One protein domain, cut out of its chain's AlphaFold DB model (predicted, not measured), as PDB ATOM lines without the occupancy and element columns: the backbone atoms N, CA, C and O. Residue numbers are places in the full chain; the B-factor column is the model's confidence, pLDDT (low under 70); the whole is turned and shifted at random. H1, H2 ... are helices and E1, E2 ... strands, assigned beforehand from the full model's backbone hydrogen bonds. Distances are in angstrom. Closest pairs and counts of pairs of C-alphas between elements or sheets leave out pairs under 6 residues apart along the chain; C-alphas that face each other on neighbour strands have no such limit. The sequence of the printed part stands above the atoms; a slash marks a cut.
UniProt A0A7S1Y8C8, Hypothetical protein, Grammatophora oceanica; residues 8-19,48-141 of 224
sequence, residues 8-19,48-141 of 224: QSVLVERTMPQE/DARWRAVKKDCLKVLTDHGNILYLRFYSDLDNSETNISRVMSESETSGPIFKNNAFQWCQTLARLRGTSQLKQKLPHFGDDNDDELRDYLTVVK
ATOM      1  N   GLN A   8      22.867  23.231  66.686       95.50
ATOM      2  CA  GLN A   8      22.891  24.401  65.817       95.50
ATOM      3  C   GLN A   8      22.645  25.695  66.600       95.50
ATOM      4  O   GLN A   8      23.360  26.676  66.402       95.50
ATOM      5  N   SER A   9      21.623  25.731  67.455       97.00
ATOM      6  CA  SER A   9      21.258  26.923  68.229       97.00
ATOM      7  C   SER A   9      20.636  26.536  69.570       97.00
ATOM      8  O   SER A   9      20.036  25.466  69.703       97.00
ATOM      9  N   VAL A  10      20.788  27.411  70.561       97.38
ATOM     10  CA  VAL A  10      20.233  27.255  71.912       97.38
ATOM     11  C   VAL A  10      19.630  28.580  72.342       97.38
ATOM     12  O   VAL A  10      20.322  29.597  72.354       97.38
ATOM     13  N   LEU A  11      18.335  28.565  72.633       97.69
ATOM     14  CA  LEU A  11      17.542  29.754  72.925       97.69
ATOM     15  C   LEU A  11      16.642  29.498  74.132       97.69
ATOM     16  O   LEU A  11      16.310  28.354  74.442       97.69
ATOM     17  N   VAL A  12      16.217  30.571  74.782       97.38
ATOM     18  CA  VAL A  12      15.138  30.561  75.765       97.38
ATOM     19  C   VAL A  12      13.933  31.242  75.130       97.38
ATOM     20  O   VAL A  12      13.974  32.433  74.833       97.38
ATOM     21  N   GLU A  13      12.870  30.481  74.897       95.94
ATOM     22  CA  GLU A  13      11.581  31.027  74.486       95.94
ATOM     23  C   GLU A  13      10.774  31.423  75.717       95.94
ATOM     24  O   GLU A  13      10.443  30.575  76.546       95.94
ATOM     25  N   ARG A  14      10.462  32.712  75.819       94.44
ATOM     26  CA  ARG A  14       9.649  33.288  76.882       94.44
ATOM     27  C   ARG A  14       8.239  33.542  76.384       94.44
ATOM     28  O   ARG A  14       8.033  34.408  75.534       94.44
ATOM     29  N   THR A  15       7.274  32.833  76.950       92.44
ATOM     30  CA  THR A  15       5.845  33.084  76.750       92.44
ATOM     31  C   THR A  15       5.320  33.951  77.890       92.44
ATOM     32  O   THR A  15       5.590  33.679  79.065       92.44
ATOM     33  N   MET A  16       4.586  35.008  77.550       91.31
ATOM     34  CA  MET A  16       3.961  35.894  78.536       91.31
ATOM     35  C   MET A  16       2.662  35.272  79.080       91.31
ATOM     36  O   MET A  16       2.019  34.521  78.349       91.31
ATOM     37  N   PRO A  17       2.261  35.583  80.330       89.56
ATOM     38  CA  PRO A  17       0.982  35.135  80.871       89.56
ATOM     39  C   PRO A  17      -0.176  35.541  79.958       89.56
ATOM     40  O   PRO A  17      -0.202  36.666  79.454       89.56
ATOM     41  N   GLN A  18      -1.146  34.647  79.781       83.62
ATOM     42  CA  GLN A  18      -2.358  34.959  79.035       83.62
ATOM     43  C   GLN A  18      -3.300  35.753  79.950       83.62
ATOM     44  O   GLN A  18      -3.737  35.258  80.991       83.62
ATOM     45  N   GLU A  19      -3.613  36.998  79.583       78.62
ATOM     46  CA  GLU A  19      -4.747  37.705  80.184       78.62
ATOM     47  C   GLU A  19      -6.007  36.897  79.863       78.62
ATOM     48  O   GLU A  19      -6.136  36.414  78.745       78.62
ATOM     49  N   ASP A  48      -1.333  22.938  83.492       82.69
ATOM     50  CA  ASP A  48      -1.372  23.813  82.320       82.69
ATOM     51  C   ASP A  48      -1.928  25.192  82.660       82.69
ATOM     52  O   ASP A  48      -1.346  26.200  82.269       82.69
ATOM     53  N   ALA A  49      -3.001  25.256  83.452       85.31
ATOM     54  CA  ALA A  49      -3.550  26.529  83.903       85.31
ATOM     55  C   ALA A  49      -2.556  27.302  84.787       85.31
ATOM     56  O   ALA A  49      -2.450  28.519  84.660       85.31
ATOM     57  N   ARG A  50      -1.763  26.608  85.618       88.62
ATOM     58  CA  ARG A  50      -0.659  27.227  86.377       88.62
ATOM     59  C   ARG A  50       0.398  27.835  85.450       88.62
ATOM     60  O   ARG A  50       0.781  28.985  85.630       88.62
ATOM     61  N   TRP A  51       0.816  27.103  84.416       89.38
ATOM     62  CA  TRP A  51       1.775  27.607  83.427       89.38
ATOM     63  C   TRP A  51       1.259  28.809  82.632       89.38
ATOM     64  O   TRP A  51       2.047  29.705  82.342       89.38
ATOM     65  N   ARG A  52      -0.036  28.856  82.298       88.38
ATOM     66  CA  ARG A  52      -0.648  30.004  81.597       88.38
ATOM     67  C   ARG A  52      -0.680  31.279  82.442       88.38
ATOM     68  O   ARG A  52      -0.728  32.374  81.887       88.38
ATOM     69  N   ALA A  53      -0.642  31.149  83.768       89.38
ATOM     70  CA  ALA A  53      -0.719  32.271  84.698       89.38
ATOM     71  C   ALA A  53       0.635  32.958  84.977       89.38
ATOM     72  O   ALA A  53       0.669  33.979  85.664       89.38
ATOM     73  N   VAL A  54       1.755  32.422  84.476       91.31
ATOM     74  CA  VAL A  54       3.110  32.923  84.771       91.31
ATOM     75  C   VAL A  54       3.917  33.186  83.500       91.31
ATOM     76  O   VAL A  54       3.623  32.641  82.440       91.31
ATOM     77  N   LYS A  55       4.976  34.007  83.603       92.25
ATOM     78  CA  LYS A  55       5.999  34.075  82.549       92.25
ATOM     79  C   LYS A  55       6.678  32.707  82.465       92.25
ATOM     80  O   LYS A  55       7.182  32.197  83.468       92.25
ATOM     81  N   LYS A  56       6.669  32.117  81.276       91.56
ATOM     82  CA  LYS A  56       7.125  30.750  81.027       91.56
ATOM     83  C   LYS A  56       8.370  30.792  80.161       91.56
ATOM     84  O   LYS A  56       8.283  31.164  78.999       91.56
ATOM     85  N   ASP A  57       9.486  30.334  80.708       94.56
ATOM     86  CA  ASP A  57      10.732  30.174  79.963       94.56
ATOM     87  C   ASP A  57      10.926  28.707  79.566       94.56
ATOM     88  O   ASP A  57      10.890  27.799  80.399       94.56
ATOM     89  N   CYS A  58      11.122  28.475  78.271       95.25
ATOM     90  CA  CYS A  58      11.385  27.167  77.687       95.25
ATOM     91  C   CYS A  58      12.761  27.169  77.041       95.25
ATOM     92  O   CYS A  58      13.039  27.981  76.162       95.25
ATOM     93  N   LEU A  59      13.610  26.217  77.409       96.81
ATOM     94  CA  LEU A  59      14.844  25.988  76.676       96.81
ATOM     95  C   LEU A  59      14.513  25.304  75.347       96.81
ATOM     96  O   LEU A  59      13.936  24.217  75.325       96.81
ATOM     97  N   LYS A  60      14.921  25.932  74.248       96.69
ATOM     98  CA  LYS A  60      14.807  25.430  72.884       96.69
ATOM     99  C   LYS A  60      16.188  25.090  72.343       96.69
ATOM    100  O   LYS A  60      17.049  25.961  72.221       96.69
ATOM    101  N   VAL A  61      16.382  23.831  71.972       96.44
ATOM    102  CA  VAL A  61      17.613  23.343  71.343       96.44
ATOM    103  C   VAL A  61      17.291  22.912  69.920       96.44
ATOM    104  O   VAL A  61      16.525  21.972  69.717       96.44
ATOM    105  N   LEU A  62      17.872  23.595  68.935       95.94
ATOM    106  CA  LEU A  62      17.773  23.222  67.526       95.94
ATOM    107  C   LEU A  62      19.023  22.446  67.125       95.94
ATOM    108  O   LEU A  62      20.149  22.887  67.374       95.94
ATOM    109  N   THR A  63      18.818  21.311  66.470       94.94
ATOM    110  CA  THR A  63      19.896  20.500  65.900       94.94
ATOM    111  C   THR A  63      20.143  20.844  64.433       94.94
ATOM    112  O   THR A  63      19.250  21.325  63.739       94.94
ATOM    113  N   ASP A  64      21.331  20.517  63.925       93.19
ATOM    114  CA  ASP A  64      21.693  20.651  62.509       93.19
ATOM    115  C   ASP A  64      20.791  19.831  61.569       93.19
ATOM    116  O   ASP A  64      20.714  20.116  60.373       93.19
ATOM    117  N   HIS A  65      20.089  18.830  62.108       93.06
ATOM    118  CA  HIS A  65      19.118  18.003  61.393       93.06
ATOM    119  C   HIS A  65      17.708  18.610  61.352       93.06
ATOM    120  O   HIS A  65      16.799  18.002  60.796       93.06
ATOM    121  N   GLY A  66      17.506  19.792  61.943       91.81
ATOM    122  CA  GLY A  66      16.203  20.452  62.013       91.81
ATOM    123  C   GLY A  66      15.299  19.947  63.140       91.81
ATOM    124  O   GLY A  66      14.191  20.455  63.288       91.81
ATOM    125  N   ASN A  67      15.754  18.994  63.963       92.94
ATOM    126  CA  ASN A  67      15.002  18.557  65.140       92.94
ATOM    127  C   ASN A  67      15.080  19.622  66.234       92.94
ATOM    128  O   ASN A  67      16.159  20.174  66.478       92.94
ATOM    129  N   ILE A  68      13.955  19.853  66.910       94.31
ATOM    130  CA  ILE A  68      13.846  20.801  68.018       94.31
ATOM    131  C   ILE A  68      13.490  20.037  69.290       94.31
ATOM    132  O   ILE A  68      12.502  19.308  69.326       94.31
ATOM    133  N   LEU A  69      14.285  20.240  70.337       92.44
ATOM    134  CA  LEU A  69      13.980  19.794  71.689       92.44
ATOM    135  C   LEU A  69      13.528  20.995  72.522       92.44
ATOM    136  O   LEU A  69      14.259  21.983  72.628       92.44
ATOM    137  N   TYR A  70      12.353  20.877  73.138       93.06
ATOM    138  CA  TYR A  70      11.841  21.831  74.117       93.06
ATOM    139  C   TYR A  70      11.943  21.249  75.520       93.06
ATOM    140  O   TYR A  70      11.482  20.137  75.772       93.06
ATOM    141  N   LEU A  71      12.523  22.012  76.441       92.31
ATOM    142  CA  LEU A  71      12.637  21.652  77.848       92.31
ATOM    143  C   LEU A  71      12.016  22.743  78.717       92.31
ATOM    144  O   LEU A  71      12.282  23.932  78.540       92.31
ATOM    145  N   ARG A  72      11.209  22.312  79.685       90.81
ATOM    146  CA  ARG A  72      10.632  23.152  80.738       90.81
ATOM    147  C   ARG A  72      11.033  22.607  82.092       90.81
ATOM    148  O   ARG A  72      11.054  21.393  82.288       90.81
ATOM    149  N   PHE A  73      11.304  23.502  83.032       90.62
ATOM    150  CA  PHE A  73      11.752  23.138  84.369       90.62
ATOM    151  C   PHE A  73      10.659  23.456  85.382       90.62
ATOM    152  O   PHE A  73      10.245  24.600  85.524       90.62
ATOM    153  N   TYR A  74      10.188  22.449  86.113       88.06
ATOM    154  CA  TYR A  74       9.129  22.637  87.111       88.06
ATOM    155  C   TYR A  74       9.555  23.565  88.262       88.06
ATOM    156  O   TYR A  74       8.753  24.337  88.773       88.06
ATOM    157  N   SER A  75      10.843  23.562  88.607       88.44
ATOM    158  CA  SER A  75      11.428  24.523  89.545       88.44
ATOM    159  C   SER A  75      11.259  25.978  89.099       88.44
ATOM    160  O   SER A  75      11.177  26.856  89.955       88.44
ATOM    161  N   ASP A  76      11.176  26.244  87.791       88.94
ATOM    162  CA  ASP A  76      10.906  27.590  87.281       88.94
ATOM    163  C   ASP A  76       9.433  27.975  87.497       88.94
ATOM    164  O   ASP A  76       9.172  29.120  87.854       88.94
ATOM    165  N   LEU A  77       8.487  27.027  87.385       89.75
ATOM    166  CA  LEU A  77       7.072  27.259  87.718       89.75
ATOM    167  C   LEU A  77       6.905  27.633  89.189       89.75
ATOM    168  O   LEU A  77       6.389  28.706  89.495       89.75
ATOM    169  N   ASP A  78       7.383  26.773  90.090       89.44
ATOM    170  CA  ASP A  78       7.247  26.981  91.537       89.44
ATOM    171  C   ASP A  78       7.909  28.302  91.972       89.44
ATOM    172  O   ASP A  78       7.370  29.059  92.787       89.44
ATOM    173  N   ASN A  79       9.074  28.622  91.398       89.81
ATOM    174  CA  ASN A  79       9.774  29.873  91.669       89.81
ATOM    175  C   ASN A  79       9.001  31.097  91.158       89.81
ATOM    176  O   ASN A  79       8.965  32.109  91.863       89.81
ATOM    177  N   SER A  80       8.392  31.018  89.972       90.81
ATOM    178  CA  SER A  80       7.586  32.104  89.406       90.81
ATOM    179  C   SER A  80       6.317  32.364  90.212       90.81
ATOM    180  O   SER A  80       6.001  33.521  90.483       90.81
ATOM    181  N   GLU A  81       5.635  31.314  90.667       90.69
ATOM    182  CA  GLU A  81       4.443  31.434  91.517       90.69
ATOM    183  C   GLU A  81       4.767  32.005  92.900       90.69
ATOM    184  O   GLU A  81       4.015  32.815  93.440       90.69
ATOM    185  N   THR A  82       5.913  31.628  93.469       91.38
ATOM    186  CA  THR A  82       6.334  32.128  94.786       91.38
ATOM    187  C   THR A  82       6.839  33.575  94.715       91.38
ATOM    188  O   THR A  82       6.730  34.318  95.688       91.38
ATOM    189  N   ASN A  83       7.387  34.001  93.571       91.00
ATOM    190  CA  ASN A  83       8.072  35.290  93.415       91.00
ATOM    191  C   ASN A  83       7.469  36.160  92.302       91.00
ATOM    192  O   ASN A  83       8.207  36.806  91.553       91.00
ATOM    193  N   ILE A  84       6.136  36.210  92.202       88.12
ATOM    194  CA  ILE A  84       5.418  36.930  91.133       88.12
ATOM    195  C   ILE A  84       5.890  38.383  91.007       88.12
ATOM    196  O   ILE A  84       6.180  38.840  89.906       88.12
ATOM    197  N   SER A  85       6.032  39.110  92.120       88.25
ATOM    198  CA  SER A  85       6.464  40.518  92.104       88.25
ATOM    199  C   SER A  85       7.829  40.715  91.440       88.25
ATOM    200  O   SER A  85       8.013  41.665  90.681       88.25
ATOM    201  N   ARG A  86       8.770  39.792  91.676       89.00
ATOM    202  CA  ARG A  86      10.092  39.802  91.040       89.00
ATOM    203  C   ARG A  86       9.972  39.526  89.544       89.00
ATOM    204  O   ARG A  86      10.525  40.279  88.752       89.00
ATOM    205  N   VAL A  87       9.216  38.501  89.160       86.00
ATOM    206  CA  VAL A  87       9.029  38.113  87.749       86.00
ATOM    207  C   VAL A  87       8.352  39.226  86.937       86.00
ATOM    208  O   VAL A  87       8.709  39.476  85.784       86.00
ATOM    209  N   MET A  88       7.415  39.952  87.549       84.06
ATOM    210  CA  MET A  88       6.743  41.094  86.922       84.06
ATOM    211  C   MET A  88       7.643  42.329  86.782       84.06
ATOM    212  O   MET A  88       7.358  43.187  85.954       84.06
ATOM    213  N   SER A  89       8.734  42.418  87.552       86.75
ATOM    214  CA  SER A  89       9.719  43.503  87.428       86.75
ATOM    215  C   SER A  89      10.748  43.286  86.311       86.75
ATOM    216  O   SER A  89      11.475  44.215  85.964       86.75
ATOM    217  N   GLU A  90      10.817  42.076  85.744       87.12
ATOM    218  CA  GLU A  90      11.701  41.783  84.616       87.12
ATOM    219  C   GLU A  90      11.251  42.519  83.355       87.12
ATOM    220  O   GLU A  90      10.055  42.575  83.049       87.12
ATOM    221  N   SER A  91      12.225  43.011  82.593       89.12
ATOM    222  CA  SER A  91      12.002  43.604  81.276       89.12
ATOM    223  C   SER A  91      12.906  42.936  80.254       89.12
ATOM    224  O   SER A  91      14.125  42.894  80.391       89.12
ATOM    225  N   GLU A  92      12.278  42.449  79.194       89.00
ATOM    226  CA  GLU A  92      12.909  41.660  78.144       89.00
ATOM    227  C   GLU A  92      13.835  42.505  77.251       89.00
ATOM    228  O   GLU A  92      14.711  41.969  76.579       89.00
ATOM    229  N   THR A  93      13.667  43.832  77.253       87.12
ATOM    230  CA  THR A  93      14.408  44.757  76.385       87.12
ATOM    231  C   THR A  93      15.532  45.498  77.096       87.12
ATOM    232  O   THR A  93      16.596  45.670  76.506       87.12
ATOM    233  N   SER A  94      15.323  45.966  78.329       86.19
ATOM    234  CA  SER A  94      16.287  46.863  78.990       86.19
ATOM    235  C   SER A  94      16.368  46.748  80.511       86.19
ATOM    236  O   SER A  94      17.215  47.407  81.112       86.19
ATOM    237  N   GLY A  95      15.528  45.935  81.152       87.69
ATOM    238  CA  GLY A  95      15.577  45.724  82.601       87.69
ATOM    239  C   GLY A  95      16.163  44.371  82.990       87.69
ATOM    240  O   GLY A  95      16.653  43.644  82.128       87.69
ATOM    241  N   PRO A  96      16.147  44.036  84.287       91.31
ATOM    242  CA  PRO A  96      16.787  42.827  84.778       91.31
ATOM    243  C   PRO A  96      16.163  41.579  84.152       91.31
ATOM    244  O   PRO A  96      14.942  41.512  83.977       91.31
ATOM    245  N   ILE A  97      17.000  40.583  83.865       92.75
ATOM    246  CA  ILE A  97      16.558  39.238  83.490       92.75
ATOM    247  C   ILE A  97      16.908  38.294  84.624       92.75
ATOM    248  O   ILE A  97      18.067  38.150  85.010       92.75
ATOM    249  N   PHE A  98      15.903  37.613  85.165       92.06
ATOM    250  CA  PHE A  98      16.166  36.626  86.194       92.06
ATOM    251  C   PHE A  98      16.689  35.332  85.567       92.06
ATOM    252  O   PHE A  98      15.996  34.638  84.823       92.06
ATOM    253  N   LYS A  99      17.925  34.979  85.915       93.38
ATOM    254  CA  LYS A  99      18.585  33.749  85.474       93.38
ATOM    255  C   LYS A  99      17.976  32.512  86.146       93.38
ATOM    256  O   LYS A  99      18.412  32.091  87.219       93.38
ATOM    257  N   ASN A 100      16.983  31.916  85.497       94.50
ATOM    258  CA  ASN A 100      16.349  30.662  85.911       94.50
ATOM    259  C   ASN A 100      17.038  29.418  85.308       94.50
ATOM    260  O   ASN A 100      18.106  29.521  84.696       94.50
ATOM    261  N   ASN A 101      16.449  28.230  85.491       96.44
ATOM    262  CA  ASN A 101      17.065  26.982  85.035       96.44
ATOM    263  C   ASN A 101      17.186  26.922  83.506       96.44
ATOM    264  O   ASN A 101      18.217  26.470  83.002       96.44
ATOM    265  N   ALA A 102      16.193  27.424  82.764       96.00
ATOM    266  CA  ALA A 102      16.270  27.502  81.305       96.00
ATOM    267  C   ALA A 102      17.489  28.313  80.833       96.00
ATOM    268  O   ALA A 102      18.260  27.831  79.998       96.00
ATOM    269  N   PHE A 103      17.728  29.490  81.419       97.19
ATOM    270  CA  PHE A 103      18.912  30.297  81.111       97.19
ATOM    271  C   PHE A 103      20.222  29.617  81.515       97.19
ATOM    272  O   PHE A 103      21.174  29.624  80.735       97.19
ATOM    273  N   GLN A 104      20.278  28.997  82.698       97.19
ATOM    274  CA  GLN A 104      21.471  28.277  83.157       97.19
ATOM    275  C   GLN A 104      21.855  27.144  82.198       97.19
ATOM    276  O   GLN A 104      23.026  27.010  81.826       97.19
ATOM    277  N   TRP A 105      20.879  26.352  81.753       97.62
ATOM    278  CA  TRP A 105      21.119  25.283  80.787       97.62
ATOM    279  C   TRP A 105      21.467  25.820  79.400       97.62
ATOM    280  O   TRP A 105      22.385  25.295  78.771       97.62
ATOM    281  N   CYS A 106      20.809  26.890  78.948       97.06
ATOM    282  CA  CYS A 106      21.138  27.542  77.683       97.06
ATOM    283  C   CYS A 106      22.603  28.005  77.660       97.06
ATOM    284  O   CYS A 106      23.374  27.611  76.783       97.06
ATOM    285  N   GLN A 107      23.026  28.738  78.691       97.31
ATOM    286  CA  GLN A 107      24.404  29.186  78.872       97.31
ATOM    287  C   GLN A 107      25.404  28.034  78.962       97.31
ATOM    288  O   GLN A 107      26.498  28.125  78.401       97.31
ATOM    289  N   THR A 108      25.046  26.958  79.665       96.69
ATOM    290  CA  THR A 108      25.891  25.766  79.801       96.69
ATOM    291  C   THR A 108      26.106  25.106  78.444       96.69
ATOM    292  O   THR A 108      27.245  24.864  78.047       96.69
ATOM    293  N   LEU A 109      25.032  24.874  77.685       96.25
ATOM    294  CA  LEU A 109      25.116  24.305  76.341       96.25
ATOM    295  C   LEU A 109      25.885  25.230  75.393       96.25
ATOM    296  O   LEU A 109      26.736  24.755  74.641       96.25
ATOM    297  N   ALA A 110      25.650  26.542  75.467       96.31
ATOM    298  CA  ALA A 110      26.357  27.513  74.645       96.31
ATOM    299  C   ALA A 110      27.867  27.516  74.925       96.31
ATOM    300  O   ALA A 110      28.670  27.507  73.993       96.31
ATOM    301  N   ARG A 111      28.262  27.437  76.202       95.81
ATOM    302  CA  ARG A 111      29.665  27.313  76.632       95.81
ATOM    303  C   ARG A 111      30.302  25.999  76.185       95.81
ATOM    304  O   ARG A 111      31.432  26.015  75.710       95.81
ATOM    305  N   LEU A 112      29.580  24.881  76.279       94.56
ATOM    306  CA  LEU A 112      30.074  23.573  75.836       94.56
ATOM    307  C   LEU A 112      30.268  23.494  74.315       94.56
ATOM    308  O   LEU A 112      31.193  22.831  73.849       94.56
ATOM    309  N   ARG A 113      29.402  24.152  73.538       92.62
ATOM    310  CA  ARG A 113      29.507  24.214  72.070       92.62
ATOM    311  C   ARG A 113      30.555  25.211  71.597       92.62
ATOM    312  O   ARG A 113      31.259  24.944  70.625       92.62
ATOM    313  N   GLY A 114      30.644  26.346  72.282       93.00
ATOM    314  CA  GLY A 114      31.386  27.508  71.826       93.00
ATOM    315  C   GLY A 114      30.659  28.260  70.708       93.00
ATOM    316  O   GLY A 114      29.931  27.689  69.891       93.00
ATOM    317  N   THR A 115      30.894  29.568  70.640       92.38
ATOM    318  CA  THR A 115      30.250  30.474  69.673       92.38
ATOM    319  C   THR A 115      30.561  30.143  68.219       92.38
ATOM    320  O   THR A 115      29.737  30.401  67.351       92.38
ATOM    321  N   SER A 116      31.722  29.548  67.931       90.81
ATOM    322  CA  SER A 116      32.131  29.192  66.567       90.81
ATOM    323  C   SER A 116      31.327  28.042  65.960       90.81
ATOM    324  O   SER A 116      31.321  27.893  64.738       90.81
ATOM    325  N   GLN A 117      30.674  27.227  66.791       92.06
ATOM    326  CA  GLN A 117      29.918  26.052  66.347       92.06
ATOM    327  C   GLN A 117      28.408  26.298  66.328       92.06
ATOM    328  O   GLN A 117      27.683  25.595  65.629       92.06
ATOM    329  N   LEU A 118      27.931  27.301  67.067       94.12
ATOM    330  CA  LEU A 118      26.533  27.712  67.037       94.12
ATOM    331  C   LEU A 118      26.265  28.608  65.824       94.12
ATOM    332  O   LEU A 118      26.993  29.561  65.558       94.12
ATOM    333  N   LYS A 119      25.164  28.361  65.116       94.75
ATOM    334  CA  LYS A 119      24.688  29.197  64.000       94.75
ATOM    335  C   LYS A 119      23.765  30.320  64.493       94.75
ATOM    336  O   LYS A 119      22.756  30.611  63.858       94.75
ATOM    337  N   GLN A 120      24.099  30.937  65.627       94.88
ATOM    338  CA  GLN A 120      23.372  32.072  66.205       94.88
ATOM    339  C   GLN A 120      24.348  33.179  66.619       94.88
ATOM    340  O   GLN A 120      25.523  32.917  66.870       94.88
ATOM    341  N   LYS A 121      23.876  34.428  66.660       95.75
ATOM    342  CA  LYS A 121      24.700  35.569  67.079       95.75
ATOM    343  C   LYS A 121      24.627  35.715  68.594       95.75
ATOM    344  O   LYS A 121      23.528  35.803  69.117       95.75
ATOM    345  N   LEU A 122      25.785  35.772  69.245       96.69
ATOM    346  CA  LEU A 122      25.920  35.956  70.694       96.69
ATOM    347  C   LEU A 122      26.968  37.053  70.973       96.69
ATOM    348  O   LEU A 122      28.119  36.729  71.283       96.69
ATOM    349  N   PRO A 123      26.651  38.335  70.709       97.12
ATOM    350  CA  PRO A 123      27.601  39.442  70.856       97.12
ATOM    351  C   PRO A 123      28.156  39.636  72.276       97.12
ATOM    352  O   PRO A 123      29.288  40.097  72.391       97.12
ATOM    353  N   HIS A 124      27.410  39.259  73.316       97.25
ATOM    354  CA  HIS A 124      27.769  39.396  74.734       97.25
ATOM    355  C   HIS A 124      28.214  38.059  75.354       97.25
ATOM    356  O   HIS A 124      28.217  37.876  76.572       97.25
ATOM    357  N   PHE A 125      28.552  37.068  74.519       97.25
ATOM    358  CA  PHE A 125      28.913  35.732  74.985       97.25
ATOM    359  C   PHE A 125      30.097  35.750  75.960       97.25
ATOM    360  O   PHE A 125      31.221  36.087  75.585       97.25
ATOM    361  N   GLY A 126      29.858  35.252  77.174       96.06
ATOM    362  CA  GLY A 126      30.870  35.139  78.221       96.06
ATOM    363  C   GLY A 126      30.940  36.337  79.166       96.06
ATOM    364  O   GLY A 126      31.736  36.280  80.103       96.06
ATOM    365  N   ASP A 127      30.105  37.360  78.971       96.69
ATOM    366  CA  ASP A 127      30.061  38.537  79.842       96.69
ATOM    367  C   ASP A 127      29.391  38.254  81.203       96.69
ATOM    368  O   ASP A 127      29.565  39.030  82.142       96.69
ATOM    369  N   ASP A 128      28.656  37.137  81.327       94.44
ATOM    370  CA  ASP A 128      27.950  36.674  82.538       94.44
ATOM    371  C   ASP A 128      27.074  37.757  83.191       94.44
ATOM    372  O   ASP A 128      27.013  37.911  84.410       94.44
ATOM    373  N   ASN A 129      26.383  38.518  82.344       95.38
ATOM    374  CA  ASN A 129      25.469  39.589  82.717       95.38
ATOM    375  C   ASN A 129      24.115  39.426  81.999       95.38
ATOM    376  O   ASN A 129      23.902  38.488  81.227       95.38
ATOM    377  N   ASP A 130      23.196  40.360  82.239       95.62
ATOM    378  CA  ASP A 130      21.866  40.339  81.625       95.62
ATOM    379  C   ASP A 130      21.914  40.505  80.096       95.62
ATOM    380  O   ASP A 130      21.032  40.007  79.398       95.62
ATOM    381  N   ASP A 131      22.932  41.182  79.554       96.12
ATOM    382  CA  ASP A 131      23.104  41.342  78.104       96.12
ATOM    383  C   ASP A 131      23.432  39.995  77.444       96.12
ATOM    384  O   ASP A 131      22.848  39.665  76.412       96.12
ATOM    385  N   GLU A 132      24.248  39.156  78.094       96.75
ATOM    386  CA  GLU A 132      24.451  37.765  77.672       96.75
ATOM    387  C   GLU A 132      23.131  36.984  77.689       96.75
ATOM    388  O   GLU A 132      22.848  36.221  76.767       96.75
ATOM    389  N   LEU A 133      22.290  37.164  78.714       97.19
ATOM    390  CA  LEU A 133      20.998  36.474  78.780       97.19
ATOM    391  C   LEU A 133      20.061  36.903  77.642       97.19
ATOM    392  O   LEU A 133      19.371  36.057  77.069       97.19
ATOM    393  N   ARG A 134      20.073  38.188  77.265       96.69
ATOM    394  CA  ARG A 134      19.278  38.714  76.141       96.69
ATOM    395  C   ARG A 134      19.673  38.113  74.801       96.69
ATOM    396  O   ARG A 134      18.793  37.908  73.973       96.69
ATOM    397  N   ASP A 135      20.941  37.761  74.605       97.06
ATOM    398  CA  ASP A 135      21.380  37.088  73.378       97.06
ATOM    399  C   ASP A 135      20.688  35.729  73.163       97.06
ATOM    400  O   ASP A 135      20.530  35.282  72.025       97.06
ATOM    401  N   TYR A 136      20.264  35.068  74.246       97.44
ATOM    402  CA  TYR A 136      19.553  33.789  74.183       97.44
ATOM    403  C   TYR A 136      18.027  33.935  74.159       97.44
ATOM    404  O   TYR A 136      17.335  32.963  73.851       97.44
ATOM    405  N   LEU A 137      17.483  35.095  74.525       97.06
ATOM    406  CA  LEU A 137      16.054  35.282  74.768       97.06
ATOM    407  C   LEU A 137      15.273  35.511  73.466       97.06
ATOM    408  O   LEU A 137      15.604  36.362  72.647       97.06
ATOM    409  N   THR A 138      14.169  34.785  73.300       95.44
ATOM    410  CA  THR A 138      13.143  35.028  72.279       95.44
ATOM    411  C   THR A 138      11.788  35.155  72.961       95.44
ATOM    412  O   THR A 138      11.358  34.235  73.647       95.44
ATOM    413  N   VAL A 139      11.095  36.279  72.778       93.44
ATOM    414  CA  VAL A 139       9.766  36.494  73.371       93.44
ATOM    415  C   VAL A 139       8.690  36.047  72.386       93.44
ATOM    416  O   VAL A 139       8.647  36.524  71.253       93.44
ATOM    417  N   VAL A 140       7.814  35.147  72.823       89.81
ATOM    418  CA  VAL A 140       6.684  34.630  72.047       89.81
ATOM    419  C   VAL A 140       5.398  35.252  72.589       89.81
ATOM    420  O   VAL A 140       5.036  35.052  73.748       89.81
ATOM    421  N   LYS A 141       4.703  36.017  71.744       78.94
ATOM    422  CA  LYS A 141       3.335  36.478  72.005       78.94
ATOM    423  C   LYS A 141       2.389  35.421  71.432       78.94
ATOM    424  O   LYS A 141       2.418  35.175  70.228       78.94
TER     425      LYS A 141
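This is residues 8 to 19 and 48 to 141 of the 224 residues of the protein "Hypothetical protein" of Grammatophora oceanica (UniProt A0A7S1Y8C8). A strongly twisted sheet of four strands has the long helix H4 packed along one face, two layers in all, while H5 sits on that same face and leads straight into edge strand E4. The short helices H1, H2 and H3 gather beyond one end of the sheet. The printed part has 106 residues, in the order E1 H1 E2 E3 H2 H3 H4 H5 E4; the mixed sheet runs E3 E2 E1 E4, and the class is mixed. It is compact, radius of gyration of the C-alphas 13.7 A, spanning 38 by 28 by 23 A.

E1, residues 8 to 15, is antiparallel to E2, residues 56 to 63, with N 11 and O 60 2.9 A apart. E2 and E3, residues 68 to 71, form an antiparallel hairpin, with N 61 to O 69 at 2.9 A. E4, residues 137 to 140, is parallel to E1, with N 138 to O 12 at 2.8 A. H4, residues 101 to 113, lies over E2 and E1 at a height over the sheet of 8.9 A, along the strands; the closest C-alphas of H4 and E2 are Ala 102 and Leu 59, 5.1 A. H5, residues 130 to 136, only just touches H4, with 3 pairs of C-alphas within 8 A, Phe 103 and Leu 133 closest at 6.9 A; H4 uses residues 103 to 106 alone. H2, residues 74 to 82, only grazes the sheet with residues 76 to 80. H1, residues 48 to 52, and H3, residues 84 to 89, are near H2 and not on the sheet. Every O i to N i+4 pair is within hydrogen-bond range in H1, H2, H3 and H4; in H5, 2 of 3.

E1 begins at C-alpha 8 (22.891, 24.401, 65.817) and is 22.0 A long; E2 is 22.3 A. H4, 18.2 A, begins at C-alpha 101 (17.065, 26.982, 85.035). E4 ends at C-alpha 140 (6.684, 34.630, 72.047).

The C-alphas of Glu 19 and Ser 116 are the two farthest apart, 40.2 A. Residues 20 to 47 are not printed; C-alphas 19 and 48 are 14.5 A apart. The links H3 to H4 and H4 to H5 are long. Mean pLDDT of the printed part is 92.6; no printed residue is under 70.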